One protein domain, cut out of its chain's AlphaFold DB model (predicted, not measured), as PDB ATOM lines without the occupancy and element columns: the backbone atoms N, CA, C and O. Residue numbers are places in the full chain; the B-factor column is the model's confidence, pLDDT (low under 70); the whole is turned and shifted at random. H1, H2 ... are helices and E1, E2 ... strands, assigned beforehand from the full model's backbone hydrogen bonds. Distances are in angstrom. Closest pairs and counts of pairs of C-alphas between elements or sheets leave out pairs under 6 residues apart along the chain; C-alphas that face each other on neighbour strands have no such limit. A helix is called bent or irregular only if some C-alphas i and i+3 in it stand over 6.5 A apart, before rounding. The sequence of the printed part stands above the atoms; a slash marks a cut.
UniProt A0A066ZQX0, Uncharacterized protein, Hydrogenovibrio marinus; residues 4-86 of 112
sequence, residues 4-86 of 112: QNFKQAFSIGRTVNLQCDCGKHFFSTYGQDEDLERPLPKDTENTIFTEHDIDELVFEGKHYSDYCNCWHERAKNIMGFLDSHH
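Overview. This is residues 4 to 86 of the 112 residues of an uncharacterized protein of Hydrogenovibrio marinus (UniProt A0A066ZQX0). Two small three-stranded sheets follow one another along a rod; helix H2 covers one face of the sheet E1 E5 E6 and sticks out at one end with residues 80 to 86, while the loop of residues 29 to 46 makes the other end. The 83 printed residues hold, in order, H1 E1 E2 E3 E4 E5 E6 H2, a mixed class. The sheet E1 E5 E6 is antiparallel, E2 E3 E4 mixed. The whole is loose, with a radius of gyration of the C-alphas of 14.9 A and spans of 54 by 22 by 17 A.

Arrangement. E5, residues 54 to 59, is antiparallel to E1, residues 11 to 15, with N 15 and O 54 at 2.8 A, and forms a hairpin with E6, residues 62 to 65, with N 64 and O 57 at 2.8 A. H2, residues 69 to 86, is on this sheet at a height of 12.0 A, over E5 and E6, making two layers, a helix on one face of a sheet; on the local plane it runs slantwise at 45 degrees to E5. H1, residues 4 to 10, is on the same face, height 5.5 A, over none of the strands, but only just: 2 of its 7 C-alphas fall on E1. H1 and H2 are close but not clearly touching, about perpendicular at 89 degrees; their closest C-alphas, those of Phe 6 and Ala 75, are 7.5 A apart. E2, residues 17 to 19, and E3, residues 25 to 28, are a hairpin, with N 18 and O 26 at 2.9 A; E4, residues 47 to 50, is parallel to E3, with N 48 and O 25 at 2.8 A. The closest C-alphas of E2 and E6, those of Leu 18 and Ser 65, are 6.7 A apart. Every O i to N i+4 pair of H1 is within hydrogen-bond range, and 12 of 14 in H2.

Along the chain. H1 begins at C-alpha 4 (100.740, 70.661, 93.659). E5, 16.1 A long, begins at C-alpha 54 (108.128, 76.893, 105.978). H2, 25.7 A long, ends at C-alpha 86 (95.992, 78.544, 77.916); it is irregular, with C-alphas 70 and 73 7.0 A apart.

Size, cuts and confidence. The C-alphas farthest apart, those of Asp 35 and His 85, are 53.9 A apart. The printed part has no cut. The link E3 to E4 is long, 18 residues; the others are tight. Residues 31 to 39 have pLDDT under 70.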
ATOM      1  N   GLN A   4      99.338  71.012  93.452       90.25
ATOM      2  CA  GLN A   4     100.740  70.661  93.659       90.25
ATOM      3  C   GLN A   4     101.648  71.280  92.591       90.25
ATOM      4  O   GLN A   4     102.701  71.824  92.919       90.25
ATOM      5  N   ASN A   5     101.211  71.281  91.327       91.38
ATOM      6  CA  ASN A   5     101.944  71.946  90.247       91.38
ATOM      7  C   ASN A   5     101.977  73.461  90.463       91.38
ATOM      8  O   ASN A   5     103.001  74.094  90.220       91.38
ATOM      9  N   PHE A   6     100.876  74.041  90.955       93.00
ATOM     10  CA  PHE A   6     100.829  75.460  91.303       93.00
ATOM     11  C   PHE A   6     101.823  75.793  92.422       93.00
ATOM     12  O   PHE A   6     102.626  76.711  92.271       93.00
ATOM     13  N   LYS A   7     101.823  75.013  93.512       92.62
ATOM     14  CA  LYS A   7     102.799  75.162  94.600       92.62
ATOM     15  C   LYS A   7     104.225  75.101  94.071       92.62
ATOM     16  O   LYS A   7     105.015  75.983  94.367       92.62
ATOM     17  N   GLN A   8     104.540  74.104  93.251       92.44
ATOM     18  CA  GLN A   8     105.883  73.944  92.702       92.44
ATOM     19  C   GLN A   8     106.292  75.107  91.786       92.44
ATOM     20  O   GLN A   8     107.441  75.532  91.827       92.44
ATOM     21  N   ALA A   9     105.367  75.636  90.980       93.56
ATOM     22  CA  ALA A   9     105.646  76.737  90.060       93.56
ATOM     23  C   ALA A   9     105.893  78.078  90.771       93.56
ATOM     24  O   ALA A   9     106.656  78.898  90.266       93.56
ATOM     25  N   PHE A  10     105.245  78.302  91.917       95.19
ATOM     26  CA  PHE A  10     105.323  79.560  92.668       95.19
ATOM     27  C   PHE A  10     106.119  79.454  93.973       95.19
ATOM     28  O   PHE A  10     106.217  80.438  94.705       95.19
ATOM     29  N   SER A  11     106.692  78.290  94.277       94.50
ATOM     30  CA  SER A  11     107.577  78.118  95.426       94.50
ATOM     31  C   SER A  11     108.926  78.776  95.164       94.50
ATOM     32  O   SER A  11     109.533  78.564  94.114       94.50
ATOM     33  N   ILE A  12     109.405  79.551  96.139       94.31
ATOM     34  CA  ILE A  12     110.732  80.185  96.090       94.31
ATOM     35  C   ILE A  12     111.735  79.563  97.067       94.31
ATOM     36  O   ILE A  12     112.875  80.015  97.155       94.31
ATOM     37  N   GLY A  13     111.331  78.502  97.767       92.19
ATOM     38  CA  GLY A  13     112.161  77.769  98.714       92.19
ATOM     39  C   GLY A  13     111.584  77.751 100.124       92.19
ATOM     40  O   GLY A  13     110.392  77.972 100.336       92.19
ATOM     41  N   ARG A  14     112.464  77.440 101.077       92.38
ATOM     42  CA  ARG A  14     112.149  77.279 102.496       92.38
ATOM     43  C   ARG A  14     112.683  78.439 103.312       92.38
ATOM     44  O   ARG A  14     113.790  78.911 103.065       92.38
ATOM     45  N   THR A  15     111.929  78.832 104.328       90.75
ATOM     46  CA  THR A  15     112.321  79.846 105.304       90.75
ATOM     47  C   THR A  15     111.971  79.402 106.721       90.75
ATOM     48  O   THR A  15     111.092  78.573 106.946       90.75
ATOM     49  N   VAL A  16     112.663  79.976 107.700       90.12
ATOM     50  CA  VAL A  16     112.362  79.791 109.126       90.12
ATOM     51  C   VAL A  16     111.427  80.870 109.668       90.12
ATOM     52  O   VAL A  16     110.994  80.791 110.811       90.12
ATOM     53  N   ASN A  17     111.144  81.906 108.882       90.62
ATOM     54  CA  ASN A  17     110.371  83.063 109.305       90.62
ATOM     55  C   ASN A  17     109.641  83.651 108.092       90.62
ATOM     56  O   ASN A  17     110.286  84.045 107.118       90.62
ATOM     57  N   LEU A  18     108.311  83.708 108.161       92.62
ATOM     58  CA  LEU A  18     107.480  84.200 107.068       92.62
ATOM     59  C   LEU A  18     106.241  84.931 107.570       92.62
ATOM     60  O   LEU A  18     105.390  84.350 108.245       92.62
ATOM     61  N   GLN A  19     106.080  86.183 107.154       94.25
ATOM     62  CA  GLN A  19     104.804  86.877 107.265       94.25
ATOM     63  C   GLN A  19     103.967  86.598 106.015       94.25
ATOM     64  O   GLN A  19     104.330  86.972 104.904       94.25
ATOM     65  N   CYS A  20     102.838  85.924 106.199       94.69
ATOM     66  CA  CYS A  20     101.895  85.643 105.129       94.69
ATOM     67  C   CYS A  20     101.044  86.887 104.818       94.69
ATOM     68  O   CYS A  20     100.702  87.643 105.725       94.69
ATOM     69  N   ASP A  21     100.620  87.059 103.562       95.94
ATOM     70  CA  ASP A  21      99.778  88.177 103.095       95.94
ATOM     71  C   ASP A  21      98.500  88.397 103.926       95.94
ATOM     72  O   ASP A  21      98.053  89.527 104.097       95.94
ATOM     73  N   CYS A  22      97.929  87.338 104.510       93.19
ATOM     74  CA  CYS A  22      96.768  87.460 105.400       93.19
ATOM     75  C   CYS A  22      97.082  88.049 106.790       93.19
ATOM     76  O   CYS A  22      96.190  88.123 107.632       93.19
ATOM     77  N   GLY A  23      98.337  88.419 107.051       92.38
ATOM     78  CA  GLY A  23      98.815  89.006 108.303       92.38
ATOM     79  C   GLY A  23      99.359  87.998 109.317       92.38
ATOM     80  O   GLY A  23     100.012  88.407 110.271       92.38
ATOM     81  N   LYS A  24      99.142  86.692 109.115       92.38
ATOM     82  CA  LYS A  24      99.669  85.646 110.007       92.38
ATOM     83  C   LYS A  24     101.184  85.534 109.887       92.38
ATOM     84  O   LYS A  24     101.712  85.493 108.774       92.38
ATOM     85  N   HIS A  25     101.859  85.406 111.022       94.19
ATOM     86  CA  HIS A  25     103.301  85.208 111.088       94.19
ATOM     87  C   HIS A  25     103.606  83.741 111.394       94.19
ATOM     88  O   HIS A  25     103.062  83.188 112.342       94.19
ATOM     89  N   PHE A  26     104.437  83.098 110.581       93.31
ATOM     90  CA  PHE A  26     104.896  81.726 110.776       93.31
ATOM     91  C   PHE A  26     106.377  81.721 111.149       93.31
ATOM     92  O   PHE A  26     107.174  82.437 110.534       93.31
ATOM     93  N   PHE A  27     106.745  80.907 112.135       91.94
ATOM     94  CA  PHE A  27     108.121  80.786 112.606       91.94
ATOM     95  C   PHE A  27     108.498  79.325 112.880       91.94
ATOM     96  O   PHE A  27     107.852  78.649 113.677       91.94
ATOM     97  N   SER A  28     109.568  78.850 112.247       89.62
ATOM     98  CA  SER A  28     110.077  77.488 112.405       89.62
ATOM     99  C   SER A  28     110.975  77.376 113.634       89.62
ATOM    100  O   SER A  28     111.978  78.088 113.769       89.62
ATOM    101  N   THR A  29     110.647  76.434 114.515       85.69
ATOM    102  CA  THR A  29     111.513  75.999 115.620       85.69
ATOM    103  C   THR A  29     112.435  74.851 115.208       85.69
ATOM    104  O   THR A  29     113.235  74.382 116.016       85.69
ATOM    105  N   TYR A  30     112.371  74.411 113.946       79.62
ATOM    106  CA  TYR A  30     113.205  73.331 113.437       79.62
ATOM    107  C   TYR A  30     114.699  73.667 113.537       79.62
ATOM    108  O   TYR A  30     115.159  74.752 113.148       79.62
ATOM    109  N   GLY A  31     115.465  72.710 114.066       69.38
ATOM    110  CA  GLY A  31     116.909  72.836 114.248       69.38
ATOM    111  C   GLY A  31     117.320  73.921 115.247       69.38
ATOM    112  O   GLY A  31     118.421  74.459 115.125       69.38
ATOM    113  N   GLN A  32     116.442  74.297 116.182       67.12
ATOM    114  CA  GLN A  32     116.887  74.972 117.398       67.12
ATOM    115  C   GLN A  32     117.521  73.924 118.314       67.12
ATOM    116  O   GLN A  32     116.812  73.136 118.936       67.12
ATOM    117  N   ASP A  33     118.854  73.885 118.349       60.59
ATOM    118  CA  ASP A  33     119.563  73.287 119.482       60.59
ATOM    119  C   ASP A  33     119.261  74.130 120.723       60.59
ATOM    120  O   ASP A  33     119.269  75.360 120.645       60.59
ATOM    121  N   GLU A  34     119.033  73.483 121.867       56.75
ATOM    122  CA  GLU A  34     118.781  74.160 123.152       56.75
ATOM    123  C   GLU A  34     119.913  75.140 123.533       56.75
ATOM    124  O   GLU A  34     119.676  76.108 124.252       56.75
ATOM    125  N   ASP A  35     121.119  74.939 122.983       56.78
ATOM    126  CA  ASP A  35     122.316  75.760 123.209       56.78
ATOM    127  C   ASP A  35     122.488  76.935 122.217       56.78
ATOM    128  O   ASP A  35     123.371  77.779 122.393       56.78
ATOM    129  N   LEU A  36     121.670  77.018 121.160       55.81
ATOM    130  CA  LEU A  36     121.701  78.093 120.163       55.81
ATOM    131  C   LEU A  36     120.396  78.890 120.233       55.81
ATOM    132  O   LEU A  36     119.461  78.650 119.468       55.81
ATOM    133  N   GLU A  37     120.349  79.878 121.131       58.69
ATOM    134  CA  GLU A  37     119.220  80.808 121.247       58.69
ATOM    135  C   GLU A  37     118.990  81.555 119.919       58.69
ATOM    136  O   GLU A  37     119.610  82.583 119.629       58.69
ATOM    137  N   ARG A  38     118.062  81.068 119.087       65.75
ATOM    138  CA  ARG A  38     117.454  81.919 118.062       65.75
ATOM    139  C   ARG A  38     116.499  82.872 118.771       65.75
ATOM    140  O   ARG A  38     115.659  82.413 119.546       65.75
ATOM    141  N   PRO A  39     116.567  84.183 118.490       68.25
ATOM    142  CA  PRO A  39     115.636  85.119 119.086       68.25
ATOM    143  C   PRO A  39     114.219  84.742 118.658       68.25
ATOM    144  O   PRO A  39     113.910  84.698 117.463       68.25
ATOM    145  N   LEU A  40     113.367  84.463 119.644       71.81
ATOM    146  CA  LEU A  40     111.944  84.293 119.402       71.81
ATOM    147  C   LEU A  40     111.380  85.576 118.774       71.81
ATOM    148  O   LEU A  40     111.839  86.685 119.090       71.81
ATOM    149  N   PRO A  41     110.390  85.456 117.878       75.31
ATOM    150  CA  PRO A  41     109.705  86.619 117.344       75.31
ATOM    151  C   PRO A  41     109.092  87.445 118.481       75.31
ATOM    152  O   PRO A  41     108.587  86.909 119.464       75.31
ATOM    153  N   LYS A  42     109.160  88.775 118.349       73.12
ATOM    154  CA  LYS A  42     108.705  89.720 119.385       73.12
ATOM    155  C   LYS A  42     107.198  89.658 119.642       73.12
ATOM    156  O   LYS A  42     106.768  90.000 120.736       73.12
ATOM    157  N   ASP A  43     106.425  89.264 118.635       75.75
ATOM    158  CA  ASP A  43     104.974  89.108 118.717       75.75
ATOM    159  C   ASP A  43     104.616  87.618 118.744       75.75
ATOM    160  O   ASP A  43     104.238  87.024 117.735       75.75
ATOM    161  N   THR A  44     104.799  86.987 119.903       76.75
ATOM    162  CA  THR A  44     104.468  85.569 120.088       76.75
ATOM    163  C   THR A  44     102.962  85.306 120.079       76.75
ATOM    164  O   THR A  44     102.562  84.180 119.805       76.75
ATOM    165  N   GLU A  45     102.129  86.320 120.335       80.12
ATOM    166  CA  GLU A  45     100.666  86.197 120.376       80.12
ATOM    167  C   GLU A  45     100.080  85.948 118.979       80.12
ATOM    168  O   GLU A  45      99.159  85.146 118.827       80.12
ATOM    169  N   ASN A  46     100.667  86.566 117.947       81.12
ATOM    170  CA  ASN A  46     100.251  86.392 116.550       81.12
ATOM    171  C   ASN A  46     101.187  85.492 115.721       81.12
ATOM    172  O   ASN A  46     101.032  85.402 114.497       81.12
ATOM    173  N   THR A  47     102.142  84.817 116.371       90.12
ATOM    174  CA  THR A  47     103.062  83.878 115.715       90.12
ATOM    175  C   THR A  47     102.548  82.443 115.798       90.12
ATOM    176  O   THR A  47     102.251  81.917 116.867       90.12
ATOM    177  N   ILE A  48     102.526  81.767 114.654       91.94
ATOM    178  CA  ILE A  48     102.286  80.333 114.528       91.94
ATOM    179  C   ILE A  48     103.641  79.634 114.442       91.94
ATOM    180  O   ILE A  48     104.385  79.819 113.478       91.94
ATOM    181  N   PHE A  49     103.954  78.821 115.447       90.62
ATOM    182  CA  PHE A  49     105.185  78.039 115.473       90.62
ATOM    183  C   PHE A  49     105.032  76.738 114.680       90.62
ATOM    184  O   PHE A  49     104.019  76.047 114.805       90.62
ATOM    185  N   THR A  50     106.035  76.406 113.867       89.62
ATOM    186  CA  THR A  50     106.087  75.170 113.075       89.62
ATOM    187  C   THR A  50     107.307  74.339 113.462       89.62
ATOM    188  O   THR A  50     108.394  74.871 113.674       89.62
ATOM    189  N   GLU A  51     107.153  73.017 113.521       86.88
ATOM    190  CA  GLU A  51     108.251  72.081 113.835       86.88
ATOM    191  C   GLU A  51     109.158  71.790 112.627       86.88
ATOM    192  O   GLU A  51     110.122  71.032 112.718       86.88
ATOM    193  N   HIS A  52     108.849  72.394 111.480       87.44
ATOM    194  CA  HIS A  52     109.552  72.244 110.214       87.44
ATOM    195  C   HIS A  52     109.709  73.603 109.538       87.44
ATOM    196  O   HIS A  52     108.948  74.538 109.815       87.44
ATOM    197  N   ASP A  53     110.666  73.680 108.615       89.12
ATOM    198  CA  ASP A  53     110.810  74.836 107.737       89.12
ATOM    199  C   ASP A  53     109.525  75.099 106.943       89.12
ATOM    200  O   ASP A  53     108.740  74.194 106.642       89.12
ATOM    201  N   ILE A  54     109.322  76.373 106.627       92.62
ATOM    202  CA  ILE A  54     108.128  76.893 105.978       92.62
ATOM    203  C   ILE A  54     108.402  77.004 104.488       92.62
ATOM    204  O   ILE A  54     109.320  77.727 104.100       92.62
ATOM    205  N   ASP A  55     107.616  76.320 103.654       94.12
ATOM    206  CA  ASP A  55     107.699  76.524 102.210       94.12
ATOM    207  C   ASP A  55     107.003  77.855 101.867       94.12
ATOM    208  O   ASP A  55     105.856  78.128 102.244       94.12
ATOM    209  N   GLU A  56     107.716  78.715 101.149       96.06
ATOM    210  CA  GLU A  56     107.249  80.038 100.765       96.06
ATOM    211  C   GLU A  56     106.758  80.038  99.319       96.06
ATOM    212  O   GLU A  56     107.455  79.603  98.397       96.06
ATOM    213  N   LEU A  57     105.545  80.554  99.121       96.69
ATOM    214  CA  LEU A  57     104.930  80.759  97.816       96.69
ATOM    215  C   LEU A  57     104.877  82.256  97.509       96.69
ATOM    216  O   LEU A  57     104.388  83.038  98.327       96.69
ATOM    217  N   VAL A  58     105.307  82.649  96.310       96.75
ATOM    218  CA  VAL A  58     105.253  84.044  95.855       96.75
ATOM    219  C   VAL A  58     104.511  84.149  94.537       96.75
ATOM    220  O   VAL A  58     104.943  83.625  93.513       96.75
ATOM    221  N   PHE A  59     103.396  84.875  94.547       96.31
ATOM    222  CA  PHE A  59     102.635  85.185  93.341       96.31
ATOM    223  C   PHE A  59     101.874  86.502  93.506       96.31
ATOM    224  O   PHE A  59     101.550  86.912  94.616       96.31
ATOM    225  N   GLU A  60     101.622  87.195  92.391       94.56
ATOM    226  CA  GLU A  60     100.987  88.528  92.379       94.56
ATOM    227  C   GLU A  60     101.695  89.568  93.273       94.56
ATOM    228  O   GLU A  60     101.063  90.484  93.793       94.56
ATOM    229  N   GLY A  61     103.014  89.424  93.461       94.62
ATOM    230  CA  GLY A  61     103.812  90.296  94.331       94.62
ATOM    231  C   GLY A  61     103.577  90.082  95.831       94.62
ATOM    232  O   GLY A  61     103.985  90.919  96.630       94.62
ATOM    233  N   LYS A  62     102.906  88.990  96.212       96.38
ATOM    234  CA  LYS A  62     102.549  88.660  97.592       96.38
ATOM    235  C   LYS A  62     103.241  87.389  98.056       96.38
ATOM    236  O   LYS A  62     103.482  86.486  97.257       96.38
ATOM    237  N   HIS A  63     103.497  87.331  99.358       96.44
ATOM    238  CA  HIS A  63     104.170  86.225 100.028       96.44
ATOM    239  C   HIS A  63     103.163  85.405 100.833       96.44
ATOM    240  O   HIS A  63     102.359  85.944 101.601       96.44
ATOM    241  N   TYR A  64     103.199  84.089 100.673       96.69
ATOM    242  CA  TYR A  64     102.288  83.180 101.346       96.69
ATOM    243  C   TYR A  64     103.045  82.006 101.948       96.69
ATOM    244  O   TYR A  64     103.927  81.432 101.317       96.69
ATOM    245  N   SER A  65     102.651  81.626 103.162       95.00
ATOM    246  CA  SER A  65     103.063  80.350 103.738       95.00
ATOM    247  C   SER A  65     102.218  79.232 103.142       95.00
ATOM    248  O   SER A  65     100.990  79.351 103.081       95.00
ATOM    249  N   ASP A  66     102.857  78.134 102.756       91.88
ATOM    250  CA  ASP A  66     102.186  76.916 102.314       91.88
ATOM    251  C   ASP A  66     101.269  76.298 103.392       91.88
ATOM    252  O   ASP A  66     100.243  75.710 103.041       91.88
ATOM    253  N   TYR A  67     101.578  76.507 104.679       90.75
ATOM    254  CA  TYR A  67     100.737  76.153 105.829       90.75
ATOM    255  C   TYR A  67      99.479  77.021 105.962       90.75
ATOM    256  O   TYR A  67      98.542  76.674 106.686       90.75
ATOM    257  N   CYS A  68      99.427  78.176 105.296       91.75
ATOM    258  CA  CYS A  68      98.281  79.066 105.375       91.75
ATOM    259  C   CYS A  68      97.270  78.780 104.263       91.75
ATOM    260  O   CYS A  68      97.578  78.924 103.094       91.75
ATOM    261  N   ASN A  69      96.003  78.522 104.589       92.50
ATOM    262  CA  ASN A  69      94.976  78.309 103.556       92.50
ATOM    263  C   ASN A  69      94.543  79.589 102.805       92.50
ATOM    264  O   ASN A  69      93.737  79.504 101.879       92.50
ATOM    265  N   CYS A  70      95.026  80.779 103.187       93.44
ATOM    266  CA  CYS A  70      94.534  82.048 102.627       93.44
ATOM    267  C   CYS A  70      94.817  82.214 101.125       93.44
ATOM    268  O   CYS A  70      94.083  82.918 100.434       93.44
ATOM    269  N   TRP A  71      95.841  81.535 100.605       94.25
ATOM    270  CA  TRP A  71      96.241  81.629  99.206       94.25
ATOM    271  C   TRP A  71      95.451  80.678  98.293       94.25
ATOM    272  O   TRP A  71      95.421  80.889  97.082       94.25
ATOM    273  N   HIS A  72      94.763  79.667  98.846       94.00
ATOM    274  CA  HIS A  72      94.096  78.608  98.075       94.00
ATOM    275  C   HIS A  72      93.027  79.139  97.120       94.00
ATOM    276  O   HIS A  72      93.032  78.797  95.938       94.00
ATOM    277  N   GLU A  73      92.105  79.972  97.607       91.75
ATOM    278  CA  GLU A  73      91.028  80.507  96.763       91.75
ATOM    279  C   GLU A  73      91.584  81.400  95.653       91.75
ATOM    280  O   GLU A  73      91.121  81.353  94.511       91.75
ATOM    281  N   ARG A  74      92.646  82.161  95.944       93.50
ATOM    282  CA  ARG A  74      93.297  82.970  94.916       93.50
ATOM    283  C   ARG A  74      94.005  82.103  93.876       93.50
ATOM    284  O   ARG A  74      93.808  82.328  92.684       93.50
ATOM    285  N   ALA A  75      94.738  81.079  94.308       94.62
ATOM    286  CA  ALA A  75      95.376  80.120  93.414       94.62
ATOM    287  C   ALA A  75      94.360  79.404  92.521       94.62
ATOM    288  O   ALA A  75      94.593  79.291  91.323       94.62
ATOM    289  N   LYS A  76      93.199  78.992  93.048       94.44
ATOM    290  CA  LYS A  76      92.122  78.397  92.236       94.44
ATOM    291  C   LYS A  76      91.649  79.332  91.130       94.44
ATOM    292  O   LYS A  76      91.498  78.891  89.995       94.44
ATOM    293  N   ASN A  77      91.458  80.614  91.437       94.81
ATOM    294  CA  ASN A  77      91.046  81.599  90.438       94.81
ATOM    295  C   ASN A  77      92.107  81.791  89.349       94.81
ATOM    296  O   ASN A  77      91.773  81.811  88.166       94.81
ATOM    297  N   ILE A  78      93.385  81.875  89.731       95.31
ATOM    298  CA  ILE A  78      94.498  81.956  88.775       95.31
ATOM    299  C   ILE A  78      94.545  80.689  87.922       95.31
ATOM    300  O   ILE A  78      94.613  80.773  86.700       95.31
ATOM    301  N   MET A  79      94.449  79.514  88.543       95.06
ATOM    302  CA  MET A  79      94.448  78.243  87.829       95.06
ATOM    303  C   MET A  79      93.291  78.153  86.832       95.06
ATOM    304  O   MET A  79      93.509  77.760  85.692       95.06
ATOM    305  N   GLY A  80      92.088  78.577  87.223       95.50
ATOM    306  CA  GLY A  80      90.929  78.626  86.335       95.50
ATOM    307  C   GLY A  80      91.117  79.594  85.166       95.50
ATOM    308  O   GLY A  80      90.767  79.266  84.031       95.50
ATOM    309  N   PHE A  81      91.716  80.764  85.406       95.25
ATOM    310  CA  PHE A  81      92.074  81.707  84.345       95.25
ATOM    311  C   PHE A  81      93.074  81.092  83.356       95.25
ATOM    312  O   PHE A  81      92.846  81.134  82.148       95.25
ATOM    313  N   LEU A  82      94.143  80.475  83.866       94.06
ATOM    314  CA  LEU A  82      95.170  79.821  83.058       94.06
ATOM    315  C   LEU A  82      94.588  78.668  82.230       94.06
ATOM    316  O   LEU A  82      94.823  78.608  81.027       94.06
ATOM    317  N   ASP A  83      93.781  77.801  82.842       93.50
ATOM    318  CA  ASP A  83      93.165  76.657  82.162       93.50
ATOM    319  C   ASP A  83      92.214  77.119  81.037       93.50
ATOM    320  O   ASP A  83      92.244  76.577  79.929       93.50
ATOM    321  N   SER A  84      91.416  78.165  81.285       96.50
ATOM    322  CA  SER A  84      90.450  78.699  80.310       96.50
ATOM    323  C   SER A  84      91.074  79.510  79.168       96.50
ATOM    324  O   SER A  84      90.448  79.644  78.119       96.50
ATOM    325  N   HIS A  85      92.300  80.015  79.332       96.50
ATOM    326  CA  HIS A  85      92.962  80.888  78.351       96.50
ATOM    327  C   HIS A  85      94.320  80.356  77.870       96.50
ATOM    328  O   HIS A  85      95.076  81.099  77.244       96.50
ATOM    329  N   HIS A  86      94.648  79.089  78.132       94.31
ATOM    330  CA  HIS A  86      95.992  78.544  77.916       94.31
ATOM    331  C   HIS A  86      96.546  78.795  76.499       94.31
ATOM    332  O   HIS A  86      97.702  79.195  76.367       94.31
TER     333      HIS A  86